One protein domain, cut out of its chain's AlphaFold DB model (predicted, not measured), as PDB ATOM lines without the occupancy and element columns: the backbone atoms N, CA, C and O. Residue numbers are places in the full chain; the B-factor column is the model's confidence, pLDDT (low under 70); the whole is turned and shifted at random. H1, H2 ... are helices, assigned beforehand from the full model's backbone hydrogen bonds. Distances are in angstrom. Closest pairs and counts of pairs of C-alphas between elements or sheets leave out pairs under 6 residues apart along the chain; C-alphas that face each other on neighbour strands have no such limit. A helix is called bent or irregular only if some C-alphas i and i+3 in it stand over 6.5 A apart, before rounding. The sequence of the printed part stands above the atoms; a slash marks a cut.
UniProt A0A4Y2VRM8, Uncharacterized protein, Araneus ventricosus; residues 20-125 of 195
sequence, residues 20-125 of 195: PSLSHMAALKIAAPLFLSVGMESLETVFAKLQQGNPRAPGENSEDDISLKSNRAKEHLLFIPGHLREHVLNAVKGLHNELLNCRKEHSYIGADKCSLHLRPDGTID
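AT A GLANCE: This is residues 20 to 125 of the 195 residues of an uncharacterized protein of Araneus ventricosus (UniProt A0A4Y2VRM8). What shape does the backbone make? It is a flat slab of four helices in two crossed layers: H1 and H3 make one layer, H2 and H4 the other, with H4 crossing H1 and H2 crossing H3. Residues 56 to 65, of which 65 belongs to H3, stick out at one end of the slab, and the tail after H4 folds back at the opposite end. What are its make-up and size? The printed part has 106 residues with four named helices, in the order H1, H2, H3, H4, and no named strand; its class is all helix. It is compact, with a radius of gyration of the C-alphas of 15.0 A, and spans 42 by 33 by 17 A.

HOW THE PARTS SIT: What touches the first helix? H1, residues 22 to 38, touches H4, residues 82 to 105, through residues 87 to 96 of H4 alone; the closest C-alphas, of Ala 31 and Val 92, are 5.1 A apart. They run the same way at a steep tilt of 68 degrees, only just short of about perpendicular. With residues 34 to 38 alone H1 touches H3, residues 65 to 78, opposite ways at a shallow tilt of 23 degrees; the closest C-alphas, of Val 38 and Lys 69, are 5.3 A apart. Where is H2, residues 40 to 51? With residues 42 to 46 alone it touches H3 at a steep tilt of 51 degrees, the same way, the C-alphas of Ser 42 and Ser 70 being closest at 5.4 A. It touches H4, through residues 89 to 96 of H4 alone, opposite ways at a shallow tilt of 21 degrees, the C-alphas of Met 40 and His 96 being closest at 7.0 A; the helix packing as a whole is part aligned, part crossed. What do the backbones show? Every O i to N i+4 pair is within hydrogen-bond range in H2 and H3, against 12 of 13 in H1 and 18 of 20 in H4.

IN THESE COORDINATES: Where do the helices begin and end? H1 begins at C-alpha 22 (-36.228, 50.441, 10.486) and is 24.5 A long; H2 is 16.5 A and H3 20.2 A. H4, the longest at 35.6 A, ends at C-alpha 105 (-35.863, 30.245, -10.715). Is H4 even? It is irregular, but only just: C-alphas 83 and 86 are 6.8 A apart.

THE WHOLE: How far does it reach? The two C-alphas farthest apart, those of Arg 56 and Tyr 108, are 43.7 A apart. Which links are long? The link from H2 to H3, 13 residues, is long; those from H1 to H2 and from H3 to H4 are tight, and the printed part has no cut. Where is confidence low? The pLDDT is under 70 in residues 53 to 67 and 109 to 114, against a mean of 76.9 over the printed part.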
ATOM      1  N   PRO A  20     -32.351  48.694   4.524       72.38
ATOM      2  CA  PRO A  20     -33.788  48.876   4.639       72.38
ATOM      3  C   PRO A  20     -34.120  49.792   5.815       72.38
ATOM      4  O   PRO A  20     -33.412  49.828   6.826       72.38
ATOM      5  N   SER A  21     -35.226  50.526   5.702       82.81
ATOM      6  CA  SER A  21     -35.684  51.369   6.802       82.81
ATOM      7  C   SER A  21     -36.006  50.522   8.040       82.81
ATOM      8  O   SER A  21     -36.420  49.364   7.938       82.81
ATOM      9  N   LEU A  22     -35.867  51.112   9.231       81.44
ATOM     10  CA  LEU A  22     -36.228  50.441  10.486       81.44
ATOM     11  C   LEU A  22     -37.693  49.978  10.483       81.44
ATOM     12  O   LEU A  22     -37.995  48.888  10.961       81.44
ATOM     13  N   SER A  23     -38.577  50.781   9.884       81.56
ATOM     14  CA  SER A  23     -39.988  50.439   9.683       81.56
ATOM     15  C   SER A  23     -40.152  49.183   8.817       81.56
ATOM     16  O   SER A  23     -40.880  48.268   9.196       81.56
ATOM     17  N   HIS A  24     -39.410  49.080   7.708       81.31
ATOM     18  CA  HIS A  24     -39.430  47.896   6.847       81.31
ATOM     19  C   HIS A  24     -38.944  46.646   7.591       81.31
ATOM     20  O   HIS A  24     -39.625  45.622   7.589       81.31
ATOM     21  N   MET A  25     -37.818  46.742   8.306       82.38
ATOM     22  CA  MET A  25     -37.291  45.629   9.106       82.38
ATOM     23  C   MET A  25     -38.260  45.193  10.213       82.38
ATOM     24  O   MET A  25     -38.432  43.997  10.449       82.38
ATOM     25  N   ALA A  26     -38.911  46.143  10.892       84.88
ATOM     26  CA  ALA A  26     -39.909  45.845  11.914       84.88
ATOM     27  C   ALA A  26     -41.131  45.132  11.316       84.88
ATOM     28  O   ALA A  26     -41.574  44.118  11.857       84.88
ATOM     29  N   ALA A  27     -41.630  45.605  10.169       87.88
ATOM     30  CA  ALA A  27     -42.731  44.963   9.461       87.88
ATOM     31  C   ALA A  27     -42.374  43.530   9.040       87.88
ATOM     32  O   ALA A  27     -43.170  42.621   9.255       87.88
ATOM     33  N   LEU A  28     -41.164  43.299   8.521       84.81
ATOM     34  CA  LEU A  28     -40.685  41.971   8.122       84.81
ATOM     35  C   LEU A  28     -40.549  41.001   9.295       84.81
ATOM     36  O   LEU A  28     -40.925  39.838   9.165       84.81
ATOM     37  N   LYS A  29     -40.067  41.475  10.449       85.69
ATOM     38  CA  LYS A  29     -39.983  40.655  11.669       85.69
ATOM     39  C   LYS A  29     -41.346  40.135  12.124       85.69
ATOM     40  O   LYS A  29     -41.409  39.052  12.694       85.69
ATOM     41  N   ILE A  30     -42.417  40.885  11.866       87.38
ATOM     42  CA  ILE A  30     -43.793  40.467  12.161       87.38
ATOM     43  C   ILE A  30     -44.355  39.617  11.011       87.38
ATOM     44  O   ILE A  30     -44.971  38.579  11.246       87.38
ATOM     45  N   ALA A  31     -44.117  40.026   9.764       87.94
ATOM     46  CA  ALA A  31     -44.655  39.387   8.567       87.94
ATOM     47  C   ALA A  31     -44.117  37.969   8.343       87.94
ATOM     48  O   ALA A  31     -44.884  37.083   7.981       87.94
ATOM     49  N   ALA A  32     -42.824  37.729   8.567       85.25
ATOM     50  CA  ALA A  32     -42.193  36.435   8.324       85.25
ATOM     51  C   ALA A  32     -42.801  35.272   9.138       85.25
ATOM     52  O   ALA A  32     -43.238  34.296   8.523       85.25
ATOM     53  N   PRO A  33     -42.894  35.336  10.483       85.31
ATOM     54  CA  PRO A  33     -43.514  34.263  11.259       85.31
ATOM     55  C   PRO A  33     -45.013  34.134  10.966       85.31
ATOM     56  O   PRO A  33     -45.548  33.025  10.966       85.31
ATOM     57  N   LEU A  34     -45.690  35.248  10.670       85.69
ATOM     58  CA  LEU A  34     -47.100  35.243  10.298       85.69
ATOM     59  C   LEU A  34     -47.322  34.486   8.978       85.69
ATOM     60  O   LEU A  34     -48.164  33.595   8.906       85.69
ATOM     61  N   PHE A  35     -46.508  34.774   7.962       85.12
ATOM     62  CA  PHE A  35     -46.530  34.082   6.678       85.12
ATOM     63  C   PHE A  35     -46.230  32.585   6.823       85.12
ATOM     64  O   PHE A  35     -46.956  31.766   6.264       85.12
ATOM     65  N   LEU A  36     -45.208  32.216   7.602       82.06
ATOM     66  CA  LEU A  36     -44.808  30.816   7.791       82.06
ATOM     67  C   LEU A  36     -45.830  29.978   8.570       82.06
ATOM     68  O   LEU A  36     -45.946  28.781   8.326       82.06
ATOM     69  N   SER A  37     -46.552  30.581   9.515       80.19
ATOM     70  CA  SER A  37     -47.495  29.859  10.381       80.19
ATOM     71  C   SER A  37     -48.898  29.723   9.795       80.19
ATOM     72  O   SER A  37     -49.605  28.772  10.128       80.19
ATOM     73  N   VAL A  38     -49.303  30.669   8.948       80.50
ATOM     74  CA  VAL A  38     -50.676  30.777   8.439       80.50
ATOM     75  C   VAL A  38     -50.752  30.537   6.929       80.50
ATOM     76  O   VAL A  38     -51.716  29.945   6.455       80.50
ATOM     77  N   GLY A  39     -49.740  30.965   6.170       81.00
ATOM     78  CA  GLY A  39     -49.773  30.984   4.709       81.00
ATOM     79  C   GLY A  39     -50.491  32.209   4.129       81.00
ATOM     80  O   GLY A  39     -51.236  32.910   4.811       81.00
ATOM     81  N   MET A  40     -50.242  32.488   2.847       83.94
ATOM     82  CA  MET A  40     -50.738  33.701   2.179       83.94
ATOM     83  C   MET A  40     -52.265  33.737   2.044       83.94
ATOM     84  O   MET A  40     -52.889  34.742   2.362       83.94
ATOM     85  N   GLU A  41     -52.862  32.633   1.599       80.88
ATOM     86  CA  GLU A  41     -54.289  32.543   1.265       80.88
ATOM     87  C   GLU A  41     -55.194  32.825   2.477       80.88
ATOM     88  O   GLU A  41     -56.120  33.643   2.423       80.88
ATOM     89  N   SER A  42     -54.874  32.213   3.620       82.38
ATOM     90  CA  SER A  42     -55.575  32.474   4.876       82.38
ATOM     91  C   SER A  42     -55.350  33.911   5.365       82.38
ATOM     92  O   SER A  42     -56.281  34.522   5.892       82.38
ATOM     93  N   LEU A  43     -54.161  34.495   5.153       84.75
ATOM     94  CA  LEU A  43     -53.907  35.893   5.512       84.75
ATOM     95  C   LEU A  43     -54.752  36.859   4.681       84.75
ATOM     96  O   LEU A  43     -55.415  37.712   5.267       84.75
ATOM     97  N   GLU A  44     -54.802  36.719   3.356       83.62
ATOM     98  CA  GLU A  44     -55.616  37.598   2.502       83.62
ATOM     99  C   GLU A  44     -57.094  37.571   2.895       83.62
ATOM    100  O   GLU A  44     -57.724  38.623   3.038       83.62
ATOM    101  N   THR A  45     -57.612  36.373   3.173       82.81
ATOM    102  CA  THR A  45     -58.995  36.169   3.616       82.81
ATOM    103  C   THR A  45     -59.283  36.915   4.920       82.81
ATOM    104  O   THR A  45     -60.304  37.595   5.054       82.81
ATOM    105  N   VAL A  46     -58.384  36.819   5.903       83.75
ATOM    106  CA  VAL A  46     -58.564  37.464   7.209       83.75
ATOM    107  C   VAL A  46     -58.416  38.982   7.106       83.75
ATOM    108  O   VAL A  46     -59.195  39.714   7.720       83.75
ATOM    109  N   PHE A  47     -57.473  39.473   6.303       81.88
ATOM    110  CA  PHE A  47     -57.305  40.907   6.074       81.88
ATOM    111  C   PHE A  47     -58.529  41.538   5.404       81.88
ATOM    112  O   PHE A  47     -58.980  42.591   5.856       81.88
ATOM    113  N   ALA A  48     -59.110  40.881   4.395       81.50
ATOM    114  CA  ALA A  48     -60.335  41.349   3.746       81.50
ATOM    115  C   ALA A  48     -61.499  41.469   4.747       81.50
ATOM    116  O   ALA A  48     -62.179  42.495   4.792       81.50
ATOM    117  N   LYS A  49     -61.671  40.468   5.626       82.12
ATOM    118  CA  LYS A  49     -62.694  40.482   6.690       82.12
ATOM    119  C   LYS A  49     -62.487  41.627   7.691       82.12
ATOM    120  O   LYS A  49     -63.453  42.261   8.110       82.12
ATOM    121  N   LEU A  50     -61.237  41.910   8.066       80.19
ATOM    122  CA  LEU A  50     -60.907  43.001   8.990       80.19
ATOM    123  C   LEU A  50     -61.159  44.387   8.378       80.19
ATOM    124  O   LEU A  50     -61.619  45.278   9.089       80.19
ATOM    125  N   GLN A  51     -60.881  44.575   7.083       74.62
ATOM    126  CA  GLN A  51     -61.123  45.843   6.381       74.62
ATOM    127  C   GLN A  51     -62.612  46.143   6.195       74.62
ATOM    128  O   GLN A  51     -63.023  47.293   6.305       74.62
ATOM    129  N   GLN A  52     -63.431  45.112   5.978       75.00
ATOM    130  CA  GLN A  52     -64.885  45.246   5.857       75.00
ATOM    131  C   GLN A  52     -65.580  45.573   7.192       75.00
ATOM    132  O   GLN A  52     -66.802  45.686   7.234       75.00
ATOM    133  N   GLY A  53     -64.826  45.718   8.290       63.91
ATOM    134  CA  GLY A  53     -65.368  46.112   9.588       63.91
ATOM    135  C   GLY A  53     -66.328  45.088  10.186       63.91
ATOM    136  O   GLY A  53     -67.118  45.457  11.047       63.91
ATOM    137  N   ASN A  54     -66.273  43.823   9.745       53.44
ATOM    138  CA  ASN A  54     -67.208  42.781  10.153       53.44
ATOM    139  C   ASN A  54     -66.483  41.728  11.019       53.44
ATOM    140  O   ASN A  54     -65.896  40.778  10.494       53.44
ATOM    141  N   PRO A  55     -66.453  41.870  12.362       52.62
ATOM    142  CA  PRO A  55     -65.657  41.000  13.225       52.62
ATOM    143  C   PRO A  55     -66.362  39.675  13.565       52.62
ATOM    144  O   PRO A  55     -65.741  38.825  14.214       52.62
ATOM    145  N   ARG A  56     -67.626  39.486  13.146       45.78
ATOM    146  CA  ARG A  56     -68.518  38.358  13.481       45.78
ATOM    147  C   ARG A  56     -69.191  37.866  12.182       45.78
ATOM    148  O   ARG A  56     -69.671  38.688  11.422       45.78
ATOM    149  N   ALA A  57     -69.166  36.582  11.824       40.97
ATOM    150  CA  ALA A  57     -69.802  35.485  12.552       40.97
ATOM    151  C   ALA A  57     -68.839  34.349  12.986       40.97
ATOM    152  O   ALA A  57     -68.105  33.825  12.150       40.97
ATOM    153  N   PRO A  58     -68.843  33.935  14.269       54.16
ATOM    154  CA  PRO A  58     -68.520  32.578  14.671       54.16
ATOM    155  C   PRO A  58     -69.737  31.726  14.326       54.16
ATOM    156  O   PRO A  58     -70.837  31.973  14.819       54.16
ATOM    157  N   GLY A  59     -69.558  30.773  13.432       44.88
ATOM    158  CA  GLY A  59     -70.669  29.949  12.990       44.88
ATOM    159  C   GLY A  59     -70.344  29.282  11.681       44.88
ATOM    160  O   GLY A  59     -70.973  29.573  10.682       44.88
ATOM    161  N   GLU A  60     -69.312  28.455  11.707       43.25
ATOM    162  CA  GLU A  60     -69.300  27.171  11.024       43.25
ATOM    163  C   GLU A  60     -68.105  26.452  11.619       43.25
ATOM    164  O   GLU A  60     -66.946  26.801  11.401       43.25
ATOM    165  N   ASN A  61     -68.421  25.510  12.496       43.72
ATOM    166  CA  ASN A  61     -67.473  24.679  13.215       43.72
ATOM    167  C   ASN A  61     -66.922  23.631  12.241       43.72
ATOM    168  O   ASN A  61     -66.933  22.442  12.545       43.72
ATOM    169  N   SER A  62     -66.523  24.053  11.036       50.19
ATOM    170  CA  SER A  62     -65.778  23.175  10.159       50.19
ATOM    171  C   SER A  62     -64.417  23.017  10.825       50.19
ATOM    172  O   SER A  62     -63.640  23.968  10.973       50.19
ATOM    173  N   GLU A  63     -64.166  21.811  11.327       53.50
ATOM    174  CA  GLU A  63     -62.867  21.355  11.825       53.50
ATOM    175  C   GLU A  63     -61.850  21.239  10.670       53.50
ATOM    176  O   GLU A  63     -61.029  20.329  10.629       53.50
ATOM    177  N   ASP A  64     -61.895  22.157   9.706       61.22
ATOM    178  CA  ASP A  64     -60.948  22.212   8.610       61.22
ATOM    179  C   ASP A  64     -59.742  23.047   9.044       61.22
ATOM    180  O   ASP A  64     -59.871  24.145   9.587       61.22
ATOM    181  N   ASP A  65     -58.540  22.556   8.748       64.44
ATOM    182  CA  ASP A  65     -57.249  23.198   9.053       64.44
ATOM    183  C   ASP A  65     -57.190  24.689   8.634       64.44
ATOM    184  O   ASP A  65     -56.555  25.527   9.282       64.44
ATOM    185  N   ILE A  66     -57.929  25.056   7.583       65.88
ATOM    186  CA  ILE A  66     -58.038  26.426   7.065       65.88
ATOM    187  C   ILE A  66     -58.755  27.362   8.056       65.88
ATOM    188  O   ILE A  66     -58.354  28.523   8.206       65.88
ATOM    189  N   SER A  67     -59.790  26.886   8.759       69.50
ATOM    190  CA  SER A  67     -60.557  27.687   9.724       69.50
ATOM    191  C   SER A  67     -59.716  27.989  10.974       69.50
ATOM    192  O   SER A  67     -59.667  29.135  11.437       69.50
ATOM    193  N   LEU A  68     -58.941  27.003  11.443       73.94
ATOM    194  CA  LEU A  68     -57.995  27.138  12.553       73.94
ATOM    195  C   LEU A  68     -56.856  28.113  12.225       73.94
ATOM    196  O   LEU A  68     -56.590  29.034  13.005       73.94
ATOM    197  N   LYS A  69     -56.225  27.974  11.050       73.81
ATOM    198  CA  LYS A  69     -55.194  28.913  10.570       73.81
ATOM    199  C   LYS A  69     -55.731  30.335  10.468       73.81
ATOM    200  O   LYS A  69     -55.058  31.274  10.890       73.81
ATOM    201  N   SER A  70     -56.960  30.496   9.982       72.00
ATOM    202  CA  SER A  70     -57.618  31.800   9.860       72.00
ATOM    203  C   SER A  70     -57.895  32.452  11.220       72.00
ATOM    204  O   SER A  70     -57.672  33.652  11.383       72.00
ATOM    205  N   ASN A  71     -58.329  31.681  12.222       75.81
ATOM    206  CA  ASN A  71     -58.541  32.189  13.582       75.81
ATOM    207  C   ASN A  71     -57.225  32.615  14.238       75.81
ATOM    208  O   ASN A  71     -57.124  33.733  14.745       75.81
ATOM    209  N   ARG A  72     -56.184  31.783  14.125       76.81
ATOM    210  CA  ARG A  72     -54.838  32.108  14.616       76.81
ATOM    211  C   ARG A  72     -54.285  33.374  13.958       76.81
ATOM    212  O   ARG A  72     -53.746  34.255  14.627       76.81
ATOM    213  N   ALA A  73     -54.450  33.499  12.645       76.81
ATOM    214  CA  ALA A  73     -54.054  34.686  11.899       76.81
ATOM    215  C   ALA A  73     -54.782  35.939  12.387       76.81
ATOM    216  O   ALA A  73     -54.162  36.983  12.577       76.81
ATOM    217  N   LYS A  74     -56.093  35.831  12.622       81.19
ATOM    218  CA  LYS A  74     -56.914  36.926  13.142       81.19
ATOM    219  C   LYS A  74     -56.408  37.394  14.501       81.19
ATOM    220  O   LYS A  74     -56.260  38.598  14.684       81.19
ATOM    221  N   GLU A  75     -56.093  36.479  15.414       82.19
ATOM    222  CA  GLU A  75     -55.502  36.820  16.713       82.19
ATOM    223  C   GLU A  75     -54.198  37.602  16.539       82.19
ATOM    224  O   GLU A  75     -54.097  38.729  17.024       82.19
ATOM    225  N   HIS A  76     -53.243  37.077  15.762       81.12
ATOM    226  CA  HIS A  76     -51.970  37.760  15.499       81.12
ATOM    227  C   HIS A  76     -52.151  39.153  14.879       81.12
ATOM    228  O   HIS A  76     -51.448  40.091  15.253       81.12
ATOM    229  N   LEU A  77     -53.106  39.315  13.959       83.38
ATOM    230  CA  LEU A  77     -53.384  40.594  13.302       83.38
ATOM    231  C   LEU A  77     -54.073  41.612  14.212       83.38
ATOM    232  O   LEU A  77     -53.865  42.816  14.049       83.38
ATOM    233  N   LEU A  78     -54.877  41.161  15.177       85.06
ATOM    234  CA  LEU A  78     -55.525  42.045  16.143       85.06
ATOM    235  C   LEU A  78     -54.518  42.682  17.108       85.06
ATOM    236  O   LEU A  78     -54.715  43.842  17.472       85.06
ATOM    237  N   PHE A  79     -53.419  41.992  17.434       85.81
ATOM    238  CA  PHE A  79     -52.307  42.558  18.211       85.81
ATOM    239  C   PHE A  79     -51.527  43.646  17.461       85.81
ATOM    240  O   PHE A  79     -50.833  44.449  18.084       85.81
ATOM    241  N   ILE A  80     -51.640  43.705  16.131       85.94
ATOM    242  CA  ILE A  80     -51.002  44.742  15.321       85.94
ATOM    243  C   ILE A  80     -51.916  45.978  15.302       85.94
ATOM    244  O   ILE A  80     -53.091  45.862  14.926       85.94
ATOM    245  N   PRO A  81     -51.404  47.173  15.662       85.69
ATOM    246  CA  PRO A  81     -52.157  48.418  15.560       85.69
ATOM    247  C   PRO A  81     -52.751  48.608  14.164       85.69
ATOM    248  O   PRO A  81     -52.068  48.387  13.166       85.69
ATOM    249  N   GLY A  82     -54.009  49.052  14.085       85.19
ATOM    250  CA  GLY A  82     -54.767  49.116  12.828       85.19
ATOM    251  C   GLY A  82     -54.032  49.818  11.681       85.19
ATOM    252  O   GLY A  82     -53.981  49.286  10.578       85.19
ATOM    253  N   HIS A  83     -53.380  50.947  11.967       83.50
ATOM    254  CA  HIS A  83     -52.619  51.725  10.983       83.50
ATOM    255  C   HIS A  83     -51.333  51.033  10.485       83.50
ATOM    256  O   HIS A  83     -50.801  51.417   9.450       83.50
ATOM    257  N   LEU A  84     -50.830  50.009  11.187       85.69
ATOM    258  CA  LEU A  84     -49.657  49.219  10.780       85.69
ATOM    259  C   LEU A  84     -50.029  47.927  10.050       85.69
ATOM    260  O   LEU A  84     -49.171  47.314   9.411       85.69
ATOM    261  N   ARG A  85     -51.294  47.498  10.126       87.81
ATOM    262  CA  ARG A  85     -51.756  46.240   9.520       87.81
ATOM    263  C   ARG A  85     -51.502  46.213   8.014       87.81
ATOM    264  O   ARG A  85     -51.026  45.206   7.504       87.81
ATOM    265  N   GLU A  86     -51.751  47.320   7.320       85.38
ATOM    266  CA  GLU A  86     -51.497  47.431   5.879       85.38
ATOM    267  C   GLU A  86     -50.006  47.286   5.536       85.38
ATOM    268  O   GLU A  86     -49.646  46.565   4.607       85.38
ATOM    269  N   HIS A  87     -49.119  47.906   6.318       87.31
ATOM    270  CA  HIS A  87     -47.675  47.761   6.126       87.31
ATOM    271  C   HIS A  87     -47.203  46.319   6.333       87.31
ATOM    272  O   HIS A  87     -46.404  45.818   5.543       87.31
ATOM    273  N   VAL A  88     -47.731  45.628   7.347       88.50
ATOM    274  CA  VAL A  88     -47.426  44.208   7.569       88.50
ATOM    275  C   VAL A  88     -47.969  43.344   6.429       88.50
ATOM    276  O   VAL A  88     -47.247  42.476   5.948       88.50
ATOM    277  N   LEU A  89     -49.182  43.607   5.931       86.69
ATOM    278  CA  LEU A  89     -49.732  42.890   4.774       86.69
ATOM    279  C   LEU A  89     -48.857  43.060   3.529       86.69
ATOM    280  O   LEU A  89     -48.570  42.084   2.839       86.69
ATOM    281  N   ASN A  90     -48.407  44.281   3.250       87.88
ATOM    282  CA  ASN A  90     -47.525  44.544   2.117       87.88
ATOM    283  C   ASN A  90     -46.178  43.822   2.270       87.88
ATOM    284  O   ASN A  90     -45.664  43.283   1.291       87.88
ATOM    285  N   ALA A  91     -45.641  43.731   3.490       88.56
ATOM    286  CA  ALA A  91     -44.447  42.935   3.766       88.56
ATOM    287  C   ALA A  91     -44.685  41.428   3.545       88.56
ATOM    288  O   ALA A  91     -43.861  40.772   2.912       88.56
ATOM    289  N   VAL A  92     -45.828  40.882   3.984       88.44
ATOM    290  CA  VAL A  92     -46.218  39.483   3.714       88.44
ATOM    291  C   VAL A  92     -46.326  39.225   2.207       88.44
ATOM    292  O   VAL A  92     -45.767  38.248   1.713       88.44
ATOM    293  N   LYS A  93     -46.990  40.116   1.458       87.50
ATOM    294  CA  LYS A  93     -47.100  40.037  -0.010       87.50
ATOM    295  C   LYS A  93     -45.729  40.038  -0.682       87.50
ATOM    296  O   LYS A  93     -45.482  39.224  -1.568       87.50
ATOM    297  N   GLY A  94     -44.833  40.920  -0.240       85.69
ATOM    298  CA  GLY A  94     -43.454  40.979  -0.726       85.69
ATOM    299  C   GLY A  94     -42.708  39.662  -0.510       85.69
ATOM    300  O   GLY A  94     -42.140  39.118  -1.454       85.69
ATOM    301  N   LEU A  95     -42.782  39.105   0.703       85.38
ATOM    302  CA  LEU A  95     -42.190  37.805   1.034       85.38
ATOM    303  C   LEU A  95     -42.757  36.671   0.175       85.38
ATOM    304  O   LEU A  95     -42.001  35.849  -0.343       85.38
ATOM    305  N   HIS A  96     -44.079  36.635  -0.002       86.00
ATOM    306  CA  HIS A  96     -44.736  35.625  -0.821       86.00
ATOM    307  C   HIS A  96     -44.278  35.696  -2.283       86.00
ATOM    308  O   HIS A  96     -43.911  34.675  -2.865       86.00
ATOM    309  N   ASN A  97     -44.227  36.899  -2.857       85.25
ATOM    310  CA  ASN A  97     -43.778  37.114  -4.232       85.25
ATOM    311  C   ASN A  97     -42.308  36.729  -4.433       85.25
ATOM    312  O   ASN A  97     -41.982  36.069  -5.419       85.25
ATOM    313  N   GLU A  98     -41.426  37.083  -3.497       82.06
ATOM    314  CA  GLU A  98     -40.021  36.664  -3.545       82.06
ATOM    315  C   GLU A  98     -39.882  35.141  -3.467       82.06
ATOM    316  O   GLU A  98     -39.085  34.555  -4.200       82.06
ATOM    317  N   LEU A  99     -40.693  34.473  -2.639       82.38
ATOM    318  CA  LEU A  99     -40.682  33.014  -2.557       82.38
ATOM    319  C   LEU A  99     -41.183  32.377  -3.860       82.38
ATOM    320  O   LEU A  99     -40.593  31.407  -4.334       82.38
ATOM    321  N   LEU A 100     -42.233  32.933  -4.474       82.62
ATOM    322  CA  LEU A 100     -42.707  32.498  -5.791       82.62
ATOM    323  C   LEU A 100     -41.639  32.698  -6.872       82.62
ATOM    324  O   LEU A 100     -41.448  31.812  -7.703       82.62
ATOM    325  N   ASN A 101     -40.919  33.819  -6.856       81.62
ATOM    326  CA  ASN A 101     -39.822  34.074  -7.790       81.62
ATOM    327  C   ASN A 101     -38.674  33.083  -7.590       81.62
ATOM    328  O   ASN A 101     -38.220  32.476  -8.557       81.62
ATOM    329  N   CYS A 102     -38.276  32.836  -6.339       79.06
ATOM    330  CA  CYS A 102     -37.281  31.819  -6.004       79.06
ATOM    331  C   CYS A 102     -37.707  30.432  -6.514       79.06
ATOM    332  O   CYS A 102     -36.913  29.721  -7.125       79.06
ATOM    333  N   ARG A 103     -38.982  30.061  -6.340       79.69
ATOM    334  CA  ARG A 103     -39.529  28.798  -6.863       79.69
ATOM    335  C   ARG A 103     -39.520  28.734  -8.388       79.69
ATOM    336  O   ARG A 103     -39.284  27.665  -8.932       79.69
ATOM    337  N   LYS A 104     -39.772  29.844  -9.085       79.19
ATOM    338  CA  LYS A 104     -39.696  29.901 -10.555       79.19
ATOM    339  C   LYS A 104     -38.263  29.697 -11.047       79.19
ATOM    340  O   LYS A 104     -38.046  28.878 -11.939       79.19
ATOM    341  N   GLU A 105     -37.302  30.386 -10.429       74.19
ATOM    342  CA  GLU A 105     -35.863  30.245 -10.715       74.19
ATOM    343  C   GLU A 105     -35.377  28.800 -10.521       74.19
ATOM    344  O   GLU A 105     -34.502  28.332 -11.245       74.19
ATOM    345  N   HIS A 106     -36.002  28.080  -9.590       73.44
ATOM    346  CA  HIS A 106     -35.664  26.709  -9.208       73.44
ATOM    347  C   HIS A 106     -36.761  25.691  -9.540       73.44
ATOM    348  O   HIS A 106     -36.877  24.651  -8.894       73.44
ATOM    349  N   SER A 107     -37.578  25.965 -10.558       74.25
ATOM    350  CA  SER A 107     -38.771  25.161 -10.884       74.25
ATOM    351  C   SER A 107     -38.484  23.674 -11.143       74.25
ATOM    352  O   SER A 107     -39.340  22.828 -10.898       74.25
ATOM    353  N   TYR A 108     -37.263  23.334 -11.558       70.75
ATOM    354  CA  TYR A 108     -36.797  21.964 -11.797       70.75
ATOM    355  C   TYR A 108     -36.474  21.164 -10.517       70.75
ATOM    356  O   TYR A 108     -36.216  19.957 -10.594       70.75
ATOM    357  N   ILE A 109     -36.465  21.804  -9.344       67.94
ATOM    358  CA  ILE A 109     -36.066  21.212  -8.054       67.94
ATOM    359  C   ILE A 109     -37.268  20.660  -7.275       67.94
ATOM    360  O   ILE A 109     -37.110  19.698  -6.525       67.94
ATOM    361  N   GLY A 110     -38.464  21.209  -7.508       63.97
ATOM    362  CA  GLY A 110     -39.676  20.929  -6.730       63.97
ATOM    363  C   GLY A 110     -40.062  22.114  -5.841       63.97
ATOM    364  O   GLY A 110     -39.208  22.795  -5.271       63.97
ATOM    365  N   ALA A 111     -41.364  22.407  -5.757       63.25
ATOM    366  CA  ALA A 111     -41.889  23.583  -5.050       63.25
ATOM    367  C   ALA A 111     -41.751  23.503  -3.514       63.25
ATOM    368  O   ALA A 111     -41.816  24.527  -2.829       63.25
ATOM    369  N   ASP A 112     -41.567  22.294  -2.993       67.25
ATOM    370  CA  ASP A 112     -41.452  21.924  -1.582       67.25
ATOM    371  C   ASP A 112     -40.041  22.122  -1.009       67.25
ATOM    372  O   ASP A 112     -39.892  22.302   0.197       67.25
ATOM    373  N   LYS A 113     -39.009  22.167  -1.860       68.12
ATOM    374  CA  LYS A 113     -37.605  22.244  -1.418       68.12
ATOM    375  C   LYS A 113     -37.065  23.655  -1.200       68.12
ATOM    376  O   LYS A 113     -35.999  23.827  -0.618       68.12
ATOM    377  N   CYS A 114     -37.791  24.683  -1.637       68.19
ATOM    378  CA  CYS A 114     -37.436  26.069  -1.332       68.19
ATOM    379  C   CYS A 114     -37.896  26.427   0.090       68.19
ATOM    380  O   CYS A 114     -39.037  26.852   0.291       68.19
ATOM    381  N   SER A 115     -36.999  26.259   1.063       71.88
ATOM    382  CA  SER A 115     -37.164  26.736   2.438       71.88
ATOM    383  C   SER A 115     -37.017  28.265   2.501       71.88
ATOM    384  O   SER A 115     -36.251  28.874   1.754       71.88
ATOM    385  N   LEU A 116     -37.777  28.925   3.380       73.31
ATOM    386  CA  LEU A 116     -37.687  30.377   3.546       73.31
ATOM    387  C   LEU A 116     -36.501  30.724   4.455       73.31
ATOM    388  O   LEU A 116     -36.620  30.691   5.678       73.31
ATOM    389  N   HIS A 117     -35.371  31.106   3.861       81.38
ATOM    390  CA  HIS A 117     -34.286  31.767   4.593       81.38
ATOM    391  C   HIS A 117     -34.366  33.264   4.382       81.38
ATOM    392  O   HIS A 117     -34.377  33.717   3.243       81.38
ATOM    393  N   LEU A 118     -34.394  34.032   5.468       79.19
ATOM    394  CA  LEU A 118     -34.364  35.490   5.410       79.19
ATOM    395  C   LEU A 118     -33.003  36.021   5.825       79.19
ATOM    396  O   LEU A 118     -32.380  35.542   6.775       79.19
ATOM    397  N   ARG A 119     -32.573  37.063   5.126       81.56
ATOM    398  CA  ARG A 119     -31.457  37.908   5.526       81.56
ATOM    399  C   ARG A 119     -31.895  38.887   6.615       81.56
ATOM    400  O   ARG A 119     -33.088  39.149   6.768       81.56
ATOM    401  N   PRO A 120     -30.945  39.496   7.344       75.50
ATOM    402  CA  PRO A 120     -31.257  40.555   8.305       75.50
ATOM    403  C   PRO A 120     -31.966  41.769   7.686       75.50
ATOM    404  O   PRO A 120     -32.706  42.458   8.382       75.50
ATOM    405  N   ASP A 121     -31.762  42.015   6.389       74.25
ATOM    406  CA  ASP A 121     -32.462  43.056   5.627       74.25
ATOM    407  C   ASP A 121     -33.890  42.652   5.202       74.25
ATOM    408  O   ASP A 121     -34.617  43.453   4.620       74.25
ATOM    409  N   GLY A 122     -34.300  41.419   5.520       71.69
ATOM    410  CA  GLY A 122     -35.605  40.834   5.226       71.69
ATOM    411  C   GLY A 122     -35.813  40.371   3.792       71.69
ATOM    412  O   GLY A 122     -36.917  39.952   3.450       71.69
ATOM    413  N   THR A 123     -34.769  40.388   2.965       77.38
ATOM    414  CA  THR A 123     -34.792  39.717   1.663       77.38
ATOM    415  C   THR A 123     -34.583  38.212   1.824       77.38
ATOM    416  O   THR A 123     -34.005  37.750   2.811       77.38
ATOM    417  N   ILE A 124     -35.042  37.419   0.855       82.25
ATOM    418  CA  ILE A 124     -34.785  35.977   0.853       82.25
ATOM    419  C   ILE A 124     -33.295  35.721   0.596       82.25
ATOM    420  O   ILE A 124     -32.721  36.203  -0.384       82.25
ATOM    421  N   ASP A 125     -32.659  34.915   1.447       86.62
ATOM    422  CA  ASP A 125     -31.280  34.487   1.256       86.62
ATOM    423  C   ASP A 125     -31.186  33.353   0.237       86.62
ATOM    424  O   ASP A 125     -30.996  32.178   0.558       86.62
TER     425      ASP A 125